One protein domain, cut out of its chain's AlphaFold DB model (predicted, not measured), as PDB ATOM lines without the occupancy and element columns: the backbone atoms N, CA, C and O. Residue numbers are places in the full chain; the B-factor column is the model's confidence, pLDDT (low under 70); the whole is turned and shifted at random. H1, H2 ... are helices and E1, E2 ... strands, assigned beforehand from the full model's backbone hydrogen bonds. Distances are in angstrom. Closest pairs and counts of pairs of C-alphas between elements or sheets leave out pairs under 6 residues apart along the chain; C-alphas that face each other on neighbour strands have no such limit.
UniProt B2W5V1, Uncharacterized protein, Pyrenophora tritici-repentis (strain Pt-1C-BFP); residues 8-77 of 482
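What this domain is: This is residues 8 to 77 of the 482 residues of an uncharacterized protein of Pyrenophora tritici-repentis (strain Pt-1C-BFP) (UniProt B2W5V1). A twisted sheet of four strands has a single helix, H1, over one face, packed along the E3 and E2 half of it, while the other face bears no named helix. A long loop, residues 13 to 28, leads from edge strand E1 to H1 at one end of the elongated shape, and the turn between E3 and E4, residues 61 to 66, makes the other end. The printed part has 70 residues, with one named helix and four named strands in the order E1, H1, E2, E3, E4; the sheet is mixed and runs E1, E4, E3, E2. The class is mixed, helices and strands, with 34 residues, under half, in named elements. The whole is compact, with a radius of gyration of the C-alphas of 12.6 A, and spans 40 by 24 by 17 A.

How they stand to each other: Edge strand E1, residues 8 to 12, is parallel to its neighbour E4, residues 67 to 74, at 21 degrees, with N 10 and O 71 2.7 A apart, within hydrogen-bond range. H1, residues 29 to 39, is on the sheet at a height over the sheet of 8.8 A. It lies over E3, residues 54 to 60, and E2, residues 45 to 47, and runs along the strands, at 23 degrees to E3 on the local plane. The closest C-alphas of H1 and E2 are those of Val 33 and Arg 46, 6.2 A apart; those of H1 and E3 are Val 33 and Met 55, 7.1 A apart. In H1 every O i to N i+4 pair is within hydrogen-bond range. E1, H1 and E2 form a split strand-helix-strand unit, two strands running the same way with E4 and E3 between them in the sheet, and its crossover is right-handed. E2, E3 and E4 form a meander, each strand the antiparallel neighbour of the one before. Hairpin E2 and E3 stands at 174 degrees, with N 56 and O 46 2.8 A apart; hairpin E3 and E4 stands at 157 degrees, with N 57 and O 70 2.8 A apart. E1 and E2 are apart.

Where its parts are: E1 begins at C-alpha 8 (36.789, 2.936, -16.538) and is 13.0 A long. H1 begins at C-alpha 29 (42.714, 12.359, -0.634) and is 15.2 A long. E2 is 7.3 A, E3 20.0 A and E4 22.4 A long, and E4 ends at C-alpha 74 (45.434, 12.448, -10.428).

The domain as a whole: The C-alphas of Gly 20 and Gly 64 are the two farthest apart, 40.7 A. The sheet is twisted, its C-alphas lying up to 4.0 A off the best plane. The link E1 to H1 is long, with 16 residues, and the link H1 to E2 is tight. The printed part has no cut, its mean pLDDT is 90.1, and no printed residue is under 70.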
ATOM      1  N   VAL A   8      36.950   1.566 -16.033       79.94
ATOM      2  CA  VAL A   8      36.789   2.936 -16.538       79.94
ATOM      3  C   VAL A   8      37.849   3.819 -15.900       79.94
ATOM      4  O   VAL A   8      37.776   4.114 -14.706       79.94
ATOM      5  N   ASP A   9      38.802   4.277 -16.707       83.12
ATOM      6  CA  ASP A   9      39.875   5.169 -16.277       83.12
ATOM      7  C   ASP A   9      39.514   6.648 -16.478       83.12
ATOM      8  O   ASP A   9      39.137   7.091 -17.565       83.12
ATOM      9  N   PHE A  10      39.725   7.453 -15.442       84.38
ATOM     10  CA  PHE A  10      39.665   8.908 -15.484       84.38
ATOM     11  C   PHE A  10      41.034   9.499 -15.173       84.38
ATOM     12  O   PHE A  10      41.647   9.176 -14.158       84.38
ATOM     13  N   LEU A  11      41.473  10.452 -15.994       82.81
ATOM     14  CA  LEU A  11      42.622  11.304 -15.700       82.81
ATOM     15  C   LEU A  11      42.135  12.698 -15.298       82.81
ATOM     16  O   LEU A  11      41.447  13.367 -16.068       82.81
ATOM     17  N   VAL A  12      42.498  13.152 -14.099       85.06
ATOM     18  CA  VAL A  12      42.046  14.435 -13.534       85.06
ATOM     19  C   VAL A  12      43.227  15.285 -13.069       85.06
ATOM     20  O   VAL A  12      44.236  14.750 -12.639       85.06
ATOM     21  N   CYS A  13      43.119  16.615 -13.118       75.94
ATOM     22  CA  CYS A  13      44.205  17.519 -12.695       75.94
ATOM     23  C   CYS A  13      44.137  17.901 -11.201       75.94
ATOM     24  O   CYS A  13      45.159  18.176 -10.578       75.94
ATOM     25  N   GLY A  14      42.939  17.936 -10.609       78.75
ATOM     26  CA  GLY A  14      42.752  18.320  -9.210       78.75
ATOM     27  C   GLY A  14      41.296  18.625  -8.844       78.75
ATOM     28  O   GLY A  14      40.442  18.708  -9.730       78.75
ATOM     29  N   PRO A  15      40.980  18.776  -7.544       78.81
ATOM     30  CA  PRO A  15      39.641  19.128  -7.094       78.81
ATOM     31  C   PRO A  15      39.280  20.562  -7.495       78.81
ATOM     32  O   PRO A  15      39.967  21.506  -7.119       78.81
ATOM     33  N   TYR A  16      38.139  20.732  -8.168       78.06
ATOM     34  CA  TYR A  16      37.635  22.043  -8.613       78.06
ATOM     35  C   TYR A  16      37.477  23.073  -7.477       78.06
ATOM     36  O   TYR A  16      37.572  24.274  -7.693       78.06
ATOM     37  N   TYR A  17      37.235  22.605  -6.250       76.75
ATOM     38  CA  TYR A  17      37.024  23.449  -5.072       76.75
ATOM     39  C   TYR A  17      38.320  23.941  -4.409       76.75
ATOM     40  O   TYR A  17      38.250  24.632  -3.395       76.75
ATOM     41  N   SER A  18      39.489  23.573  -4.935       77.25
ATOM     42  CA  SER A  18      40.780  24.008  -4.413       77.25
ATOM     43  C   SER A  18      41.488  24.897  -5.426       77.25
ATOM     44  O   SER A  18      41.667  24.523  -6.580       77.25
ATOM     45  N   THR A  19      41.910  26.082  -4.992       74.25
ATOM     46  CA  THR A  19      42.538  27.096  -5.855       74.25
ATOM     47  C   THR A  19      44.070  27.037  -5.843       74.25
ATOM     48  O   THR A  19      44.722  28.023  -6.173       74.25
ATOM     49  N   GLY A  20      44.667  25.911  -5.439       78.00
ATOM     50  CA  GLY A  20      46.118  25.751  -5.299       78.00
ATOM     51  C   GLY A  20      46.688  24.597  -6.124       78.00
ATOM     52  O   GLY A  20      45.998  23.624  -6.420       78.00
ATOM     53  N   THR A  21      47.974  24.686  -6.469       83.62
ATOM     54  CA  THR A  21      48.727  23.549  -7.012       83.62
ATOM     55  C   THR A  21      48.884  22.487  -5.931       83.62
ATOM     56  O   THR A  21      49.395  22.783  -4.849       83.62
ATOM     57  N   HIS A  22      48.477  21.257  -6.223       89.06
ATOM     58  CA  HIS A  22      48.632  20.141  -5.298       89.06
ATOM     59  C   HIS A  22      49.863  19.310  -5.632       89.06
ATOM     60  O   HIS A  22      50.178  19.060  -6.790       89.06
ATOM     61  N   THR A  23      50.523  18.838  -4.584       92.12
ATOM     62  CA  THR A  23      51.476  17.732  -4.636       92.12
ATOM     63  C   THR A  23      50.783  16.454  -4.175       92.12
ATOM     64  O   THR A  23      49.710  16.497  -3.567       92.12
ATOM     65  N   ILE A  24      51.426  15.308  -4.392       91.94
ATOM     66  CA  ILE A  24      50.920  14.008  -3.934       91.94
ATOM     67  C   ILE A  24      50.649  13.953  -2.417       91.94
ATOM     68  O   ILE A  24      49.764  13.214  -1.979       91.94
ATOM     69  N   ASP A  25      51.373  14.753  -1.630       93.50
ATOM     70  CA  ASP A  25      51.271  14.801  -0.168       93.50
ATOM     71  C   ASP A  25      50.279  15.860   0.336       93.50
ATOM     72  O   ASP A  25      49.736  15.722   1.428       93.50
ATOM     73  N   SER A  26      50.014  16.906  -0.454       93.00
ATOM     74  CA  SER A  26      49.090  17.999  -0.095       93.00
ATOM     75  C   SER A  26      47.697  17.856  -0.714       93.00
ATOM     76  O   SER A  26      46.810  18.672  -0.461       93.00
ATOM     77  N   PHE A  27      47.486  16.837  -1.546       93.25
ATOM     78  CA  PHE A  27      46.189  16.556  -2.146       93.25
ATOM     79  C   PHE A  27      45.181  16.048  -1.094       93.25
ATOM     80  O   PHE A  27      45.521  15.167  -0.300       93.25
ATOM     81  N   PRO A  28      43.927  16.544  -1.084       94.06
ATOM     82  CA  PRO A  28      42.919  16.163  -0.095       94.06
ATOM     83  C   PRO A  28      42.305  14.794  -0.429       94.06
ATOM     84  O   PRO A  28      41.160  14.699  -0.881       94.06
ATOM     85  N   TRP A  29      43.078  13.722  -0.236       94.19
ATOM     86  CA  TRP A  29      42.714  12.359  -0.634       94.19
ATOM     87  C   TRP A  29      41.417  11.876   0.009       94.19
ATOM     88  O   TRP A  29      40.504  11.486  -0.713       94.19
ATOM     89  N   ASP A  30      41.295  11.959   1.335       95.38
ATOM     90  CA  ASP A  30      40.119  11.446   2.051       95.38
ATOM     91  C   ASP A  30      38.842  12.189   1.651       95.38
ATOM     92  O   ASP A  30      37.810  11.577   1.369       95.38
ATOM     93  N   THR A  31      38.920  13.519   1.537       94.88
ATOM     94  CA  THR A  31      37.800  14.348   1.075       94.88
ATOM     95  C   THR A  31      37.424  14.034  -0.371       94.88
ATOM     96  O   THR A  31      36.238  13.952  -0.689       94.88
ATOM     97  N   SER A  32      38.407  13.844  -1.254       94.56
ATOM     98  CA  SER A  32      38.163  13.542  -2.669       94.56
ATOM     99  C   SER A  32      37.551  12.156  -2.850       94.56
ATOM    100  O   SER A  32      36.541  12.033  -3.538       94.56
ATOM    101  N   VAL A  33      38.078  11.135  -2.163       95.69
ATOM    102  CA  VAL A  33      37.502   9.783  -2.145       95.69
ATOM    103  C   VAL A  33      36.069   9.820  -1.618       95.69
ATOM    104  O   VAL A  33      35.181   9.258  -2.254       95.69
ATOM    105  N   GLY A  34      35.811  10.510  -0.500       96.31
ATOM    106  CA  GLY A  34      34.464  10.633   0.067       96.31
ATOM    107  C   GLY A  34      33.467  11.303  -0.882       96.31
ATOM    108  O   GLY A  34      32.341  10.835  -1.031       96.31
ATOM    109  N   ARG A  35      33.889  12.363  -1.584       94.75
ATOM    110  CA  ARG A  35      33.049  13.054  -2.576       94.75
ATOM    111  C   ARG A  35      32.771  12.201  -3.811       94.75
ATOM    112  O   ARG A  35      31.638  12.189  -4.277       94.75
ATOM    113  N   ILE A  36      33.774  11.495  -4.333       94.94
ATOM    114  CA  ILE A  36      33.600  10.631  -5.508       94.94
ATOM    115  C   ILE A  36      32.706   9.433  -5.163       94.94
ATOM    116  O   ILE A  36      31.817   9.116  -5.943       94.94
ATOM    117  N   LYS A  37      32.853   8.833  -3.972       96.75
ATOM    118  CA  LYS A  37      31.924   7.806  -3.463       96.75
ATOM    119  C   LYS A  37      30.475   8.278  -3.461       96.75
ATOM    120  O   LYS A  37      29.612   7.589  -3.991       96.75
ATOM    121  N   ALA A  38      30.228   9.463  -2.898       96.19
ATOM    122  CA  ALA A  38      28.893  10.050  -2.854       96.19
ATOM    123  C   ALA A  38      28.341  10.347  -4.259       96.19
ATOM    124  O   ALA A  38      27.158  10.145  -4.502       96.19
ATOM    125  N   LEU A  39      29.190  10.803  -5.189       94.50
ATOM    126  CA  LEU A  39      28.802  11.069  -6.579       94.50
ATOM    127  C   LEU A  39      28.453   9.789  -7.349       94.50
ATOM    128  O   LEU A  39      27.509   9.782  -8.131       94.50
ATOM    129  N   LEU A  40      29.237   8.733  -7.148       94.12
ATOM    130  CA  LEU A  40      29.079   7.441  -7.811       94.12
ATOM    131  C   LEU A  40      28.062   6.519  -7.116       94.12
ATOM    132  O   LEU A  40      27.906   5.381  -7.550       94.12
ATOM    133  N   ASP A  41      27.420   6.987  -6.040       95.00
ATOM    134  CA  ASP A  41      26.508   6.211  -5.188       95.00
ATOM    135  C   ASP A  41      27.095   4.844  -4.785       95.00
ATOM    136  O   ASP A  41      26.507   3.780  -4.981       95.00
ATOM    137  N   THR A  42      28.330   4.862  -4.267       95.06
ATOM    138  CA  THR A  42      29.028   3.650  -3.823       95.06
ATOM    139  C   THR A  42      29.686   3.813  -2.461       95.06
ATOM    140  O   THR A  42      30.319   4.821  -2.147       95.06
ATOM    141  N   GLU A  43      29.617   2.759  -1.652       95.69
ATOM    142  CA  GLU A  43      30.367   2.648  -0.399       95.69
ATOM    143  C   GLU A  43      31.828   2.214  -0.642       95.69
ATOM    144  O   GLU A  43      32.718   2.435   0.194       95.69
ATOM    145  N   HIS A  44      32.111   1.634  -1.813       96.00
ATOM    146  CA  HIS A  44      33.394   1.032  -2.156       96.00
ATOM    147  C   HIS A  44      34.306   2.014  -2.889       96.00
ATOM    148  O   HIS A  44      34.083   2.391  -4.037       96.00
ATOM    149  N   GLY A  45      35.399   2.386  -2.228       96.50
ATOM    150  CA  GLY A  45      36.439   3.197  -2.841       96.50
ATOM    151  C   GLY A  45      37.553   3.588  -1.879       96.50
ATOM    152  O   GLY A  45      37.342   3.640  -0.662       96.50
ATOM    153  N   ARG A  46      38.749   3.818  -2.418       96.81
ATOM    154  CA  ARG A  46      39.960   4.129  -1.647       96.81
ATOM    155  C   ARG A  46      41.047   4.752  -2.518       96.81
ATOM    156  O   ARG A  46      41.035   4.602  -3.733       96.81
ATOM    157  N   ARG A  47      42.046   5.362  -1.879       96.19
ATOM    158  CA  ARG A  47      43.324   5.685  -2.523       96.19
ATOM    159  C   ARG A  47      44.141   4.411  -2.773       96.19
ATOM    160  O   ARG A  47      44.131   3.490  -1.952       96.19
ATOM    161  N   GLY A  48      44.865   4.375  -3.886       94.31
ATOM    162  CA  GLY A  48      45.849   3.351  -4.201       94.31
ATOM    163  C   GLY A  48      47.007   3.322  -3.210       94.31
ATOM    164  O   GLY A  48      47.554   4.358  -2.836       94.31
ATOM    165  N   PHE A  49      47.399   2.119  -2.789       90.94
ATOM    166  CA  PHE A  49      48.556   1.941  -1.909       90.94
ATOM    167  C   PHE A  49      49.877   1.923  -2.696       90.94
ATOM    168  O   PHE A  49      50.841   2.578  -2.307       90.94
ATOM    169  N   LEU A  50      49.903   1.192  -3.817       89.25
ATOM    170  CA  LEU A  50      51.072   1.068  -4.698       89.25
ATOM    171  C   LEU A  50      51.144   2.209  -5.724       89.25
ATOM    172  O   LEU A  50      52.217   2.719  -6.025       89.25
ATOM    173  N   THR A  51      49.985   2.640  -6.207       89.94
ATOM    174  CA  THR A  51      49.757   3.744  -7.146       89.94
ATOM    175  C   THR A  51      49.178   4.920  -6.374       89.94
ATOM    176  O   THR A  51      47.970   5.149  -6.317       89.94
ATOM    177  N   LYS A  52      50.058   5.633  -5.666       93.31
ATOM    178  CA  LYS A  52      49.674   6.688  -4.714       93.31
ATOM    179  C   LYS A  52      48.959   7.878  -5.366       93.31
ATOM    180  O   LYS A  52      48.400   8.699  -4.637       93.31
ATOM    181  N   ASP A  53      49.023   7.991  -6.685       93.00
ATOM    182  CA  ASP A  53      48.358   8.976  -7.537       93.00
ATOM    183  C   ASP A  53      46.976   8.522  -8.042       93.00
ATOM    184  O   ASP A  53      46.266   9.327  -8.639       93.00
ATOM    185  N   CYS A  54      46.562   7.280  -7.774       94.44
ATOM    186  CA  CYS A  54      45.271   6.739  -8.196       94.44
ATOM    187  C   CYS A  54      44.286   6.579  -7.031       94.44
ATOM    188  O   CYS A  54      44.653   6.329  -5.880       94.44
ATOM    189  N   MET A  55      43.002   6.668  -7.353       96.12
ATOM    190  CA  MET A  55      41.877   6.270  -6.513       96.12
ATOM    191  C   MET A  55      41.084   5.188  -7.245       96.12
ATOM    192  O   MET A  55      40.920   5.262  -8.453       96.12
ATOM    193  N   TYR A  56      40.592   4.206  -6.503       95.88
ATOM    194  CA  TYR A  56      39.885   3.041  -7.023       95.88
ATOM    195  C   TYR A  56      38.488   3.010  -6.431       95.88
ATOM    196  O   TYR A  56      38.356   3.147  -5.210       95.88
ATOM    197  N   PHE A  57      37.470   2.795  -7.256       96.19
ATOM    198  CA  PHE A  57      36.070   2.696  -6.852       96.19
ATOM    199  C   PHE A  57      35.429   1.466  -7.489       96.19
ATOM    200  O   PHE A  57      35.838   1.032  -8.560       96.19
ATOM    201  N   ALA A  58      34.420   0.904  -6.828       95.00
ATOM    202  CA  ALA A  58      33.627  -0.186  -7.384       95.00
ATOM    203  C   ALA A  58      32.154   0.216  -7.341       95.00
ATOM    204  O   ALA A  58      31.599   0.396  -6.258       95.00
ATOM    205  N   ILE A  59      31.523   0.376  -8.500       93.62
ATOM    206  CA  ILE A  59      30.105   0.738  -8.599       93.62
ATOM    207  C   ILE A  59      29.286  -0.487  -8.975       93.62
ATOM    208  O   ILE A  59      29.740  -1.330  -9.745       93.62
ATOM    209  N   ARG A  60      28.079  -0.619  -8.428       90.38
ATOM    210  CA  ARG A  60      27.199  -1.727  -8.801       90.38
ATOM    211  C   ARG A  60      26.609  -1.458 -10.184       90.38
ATOM    212  O   ARG A  60      26.113  -0.367 -10.445       90.38
ATOM    213  N   SER A  61      26.645  -2.454 -11.060       87.69
ATOM    214  CA  SER A  61      26.042  -2.333 -12.385       87.69
ATOM    215  C   SER A  61      24.519  -2.233 -12.305       87.69
ATOM    216  O   SER A  61      23.875  -2.959 -11.545       87.69
ATOM    217  N   ALA A  62      23.928  -1.359 -13.123       85.00
ATOM    218  CA  ALA A  62      22.476  -1.190 -13.201       85.00
ATOM    219  C   ALA A  62      21.769  -2.389 -13.862       85.00
ATOM    220  O   ALA A  62      20.582  -2.611 -13.638       85.00
ATOM    221  N   THR A  63      22.485  -3.156 -14.688       84.31
ATOM    222  CA  THR A  63      21.917  -4.225 -15.525       84.31
ATOM    223  C   THR A  63      22.269  -5.632 -15.044       84.31
ATOM    224  O   THR A  63      21.833  -6.611 -15.649       84.31
ATOM    225  N   GLY A  64      23.032  -5.776 -13.954       79.94
ATOM    226  CA  GLY A  64      23.443  -7.092 -13.471       79.94
ATOM    227  C   GLY A  64      24.030  -7.104 -12.062       79.94
ATOM    228  O   GLY A  64      24.278  -6.073 -11.447       79.94
ATOM    229  N   ASN A  65      24.272  -8.310 -11.542       86.06
ATOM    230  CA  ASN A  65      24.856  -8.510 -10.214       86.06
ATOM    231  C   ASN A  65      26.391  -8.555 -10.266       86.06
ATOM    232  O   ASN A  65      27.009  -9.550  -9.896       86.06
ATOM    233  N   HIS A  66      26.993  -7.489 -10.781       86.94
ATOM    234  CA  HIS A  66      28.441  -7.323 -10.855       86.94
ATOM    235  C   HIS A  66      28.830  -5.889 -10.494       86.94
ATOM    236  O   HIS A  66      27.980  -4.993 -10.454       86.94
ATOM    237  N   TYR A  67      30.115  -5.691 -10.221       88.94
ATOM    238  CA  TYR A  67      30.699  -4.378  -9.992       88.94
ATOM    239  C   TYR A  67      31.506  -3.946 -11.214       88.94
ATOM    240  O   TYR A  67      32.105  -4.785 -11.882       88.94
ATOM    241  N   ILE A  68      31.509  -2.645 -11.482       90.06
ATOM    242  CA  ILE A  68      32.357  -1.991 -12.477       90.06
ATOM    243  C   ILE A  68      33.429  -1.234 -11.703       90.06
ATOM    244  O   ILE A  68      33.112  -0.501 -10.757       90.06
ATOM    245  N   GLN A  69      34.687  -1.434 -12.077       91.50
ATOM    246  CA  GLN A  69      35.796  -0.726 -11.461       91.50
ATOM    247  C   GLN A  69      35.971   0.640 -12.134       91.50
ATOM    248  O   GLN A  69      35.986   0.741 -13.359       91.50
ATOM    249  N   ILE A  70      36.086   1.691 -11.323       92.56
ATOM    250  CA  ILE A  70      36.401   3.044 -11.780       92.56
ATOM    251  C   ILE A  70      37.732   3.461 -11.165       92.56
ATOM    252  O   ILE A  70      37.849   3.574  -9.940       92.56
ATOM    253  N   ASP A  71      38.694   3.758 -12.026       92.38
ATOM    254  CA  ASP A  71      40.036   4.179 -11.661       92.38
ATOM    255  C   ASP A  71      40.165   5.673 -11.945       92.38
ATOM    256  O   ASP A  71      39.887   6.149 -13.039       92.38
ATOM    257  N   VAL A  72      40.555   6.459 -10.947       93.00
ATOM    258  CA  VAL A  72      40.720   7.910 -11.072       93.00
ATOM    259  C   VAL A  72      42.163   8.261 -10.755       93.00
ATOM    260  O   VAL A  72      42.561   8.286  -9.589       93.00
ATOM    261  N   LYS A  73      42.952   8.552 -11.787       92.38
ATOM    262  CA  LYS A  73      44.336   9.007 -11.663       92.38
ATOM    263  C   LYS A  73      44.408  10.527 -11.586       92.38
ATOM    264  O   LYS A  73      43.861  11.239 -12.427       92.38
ATOM    265  N   VAL A  74      45.142  11.026 -10.596       92.44
ATOM    266  CA  VAL A  74      45.434  12.448 -10.428       92.44
ATOM    267  C   VAL A  74      46.757  12.788 -11.115       92.44
ATOM    268  O   VAL A  74      47.824  12.319 -10.724       92.44
ATOM    269  N   CYS A  75      46.692  13.643 -12.129       91.38
ATOM    270  CA  CYS A  75      47.837  14.222 -12.812       91.38
ATOM    271  C   CYS A  75      48.350  15.437 -12.025       91.38
ATOM    272  O   CYS A  75      47.792  16.531 -12.101       91.38
ATOM    273  N   PHE A  76      49.428  15.243 -11.264       90.25
ATOM    274  CA  PHE A  76      50.074  16.312 -10.488       90.25
ATOM    275  C   PHE A  76      50.994  17.218 -11.314       90.25
ATOM    276  O   PHE A  76      51.433  18.256 -10.825       90.25
ATOM    277  N   ARG A  77      51.303  16.819 -12.551       89.50
ATOM    278  CA  ARG A  77      52.173  17.545 -13.483       89.50
ATOM    279  C   ARG A  77      51.365  17.906 -14.728       89.50
ATOM    280  O   ARG A  77      51.308  17.084 -15.640       89.50
TER     281      ARG A  77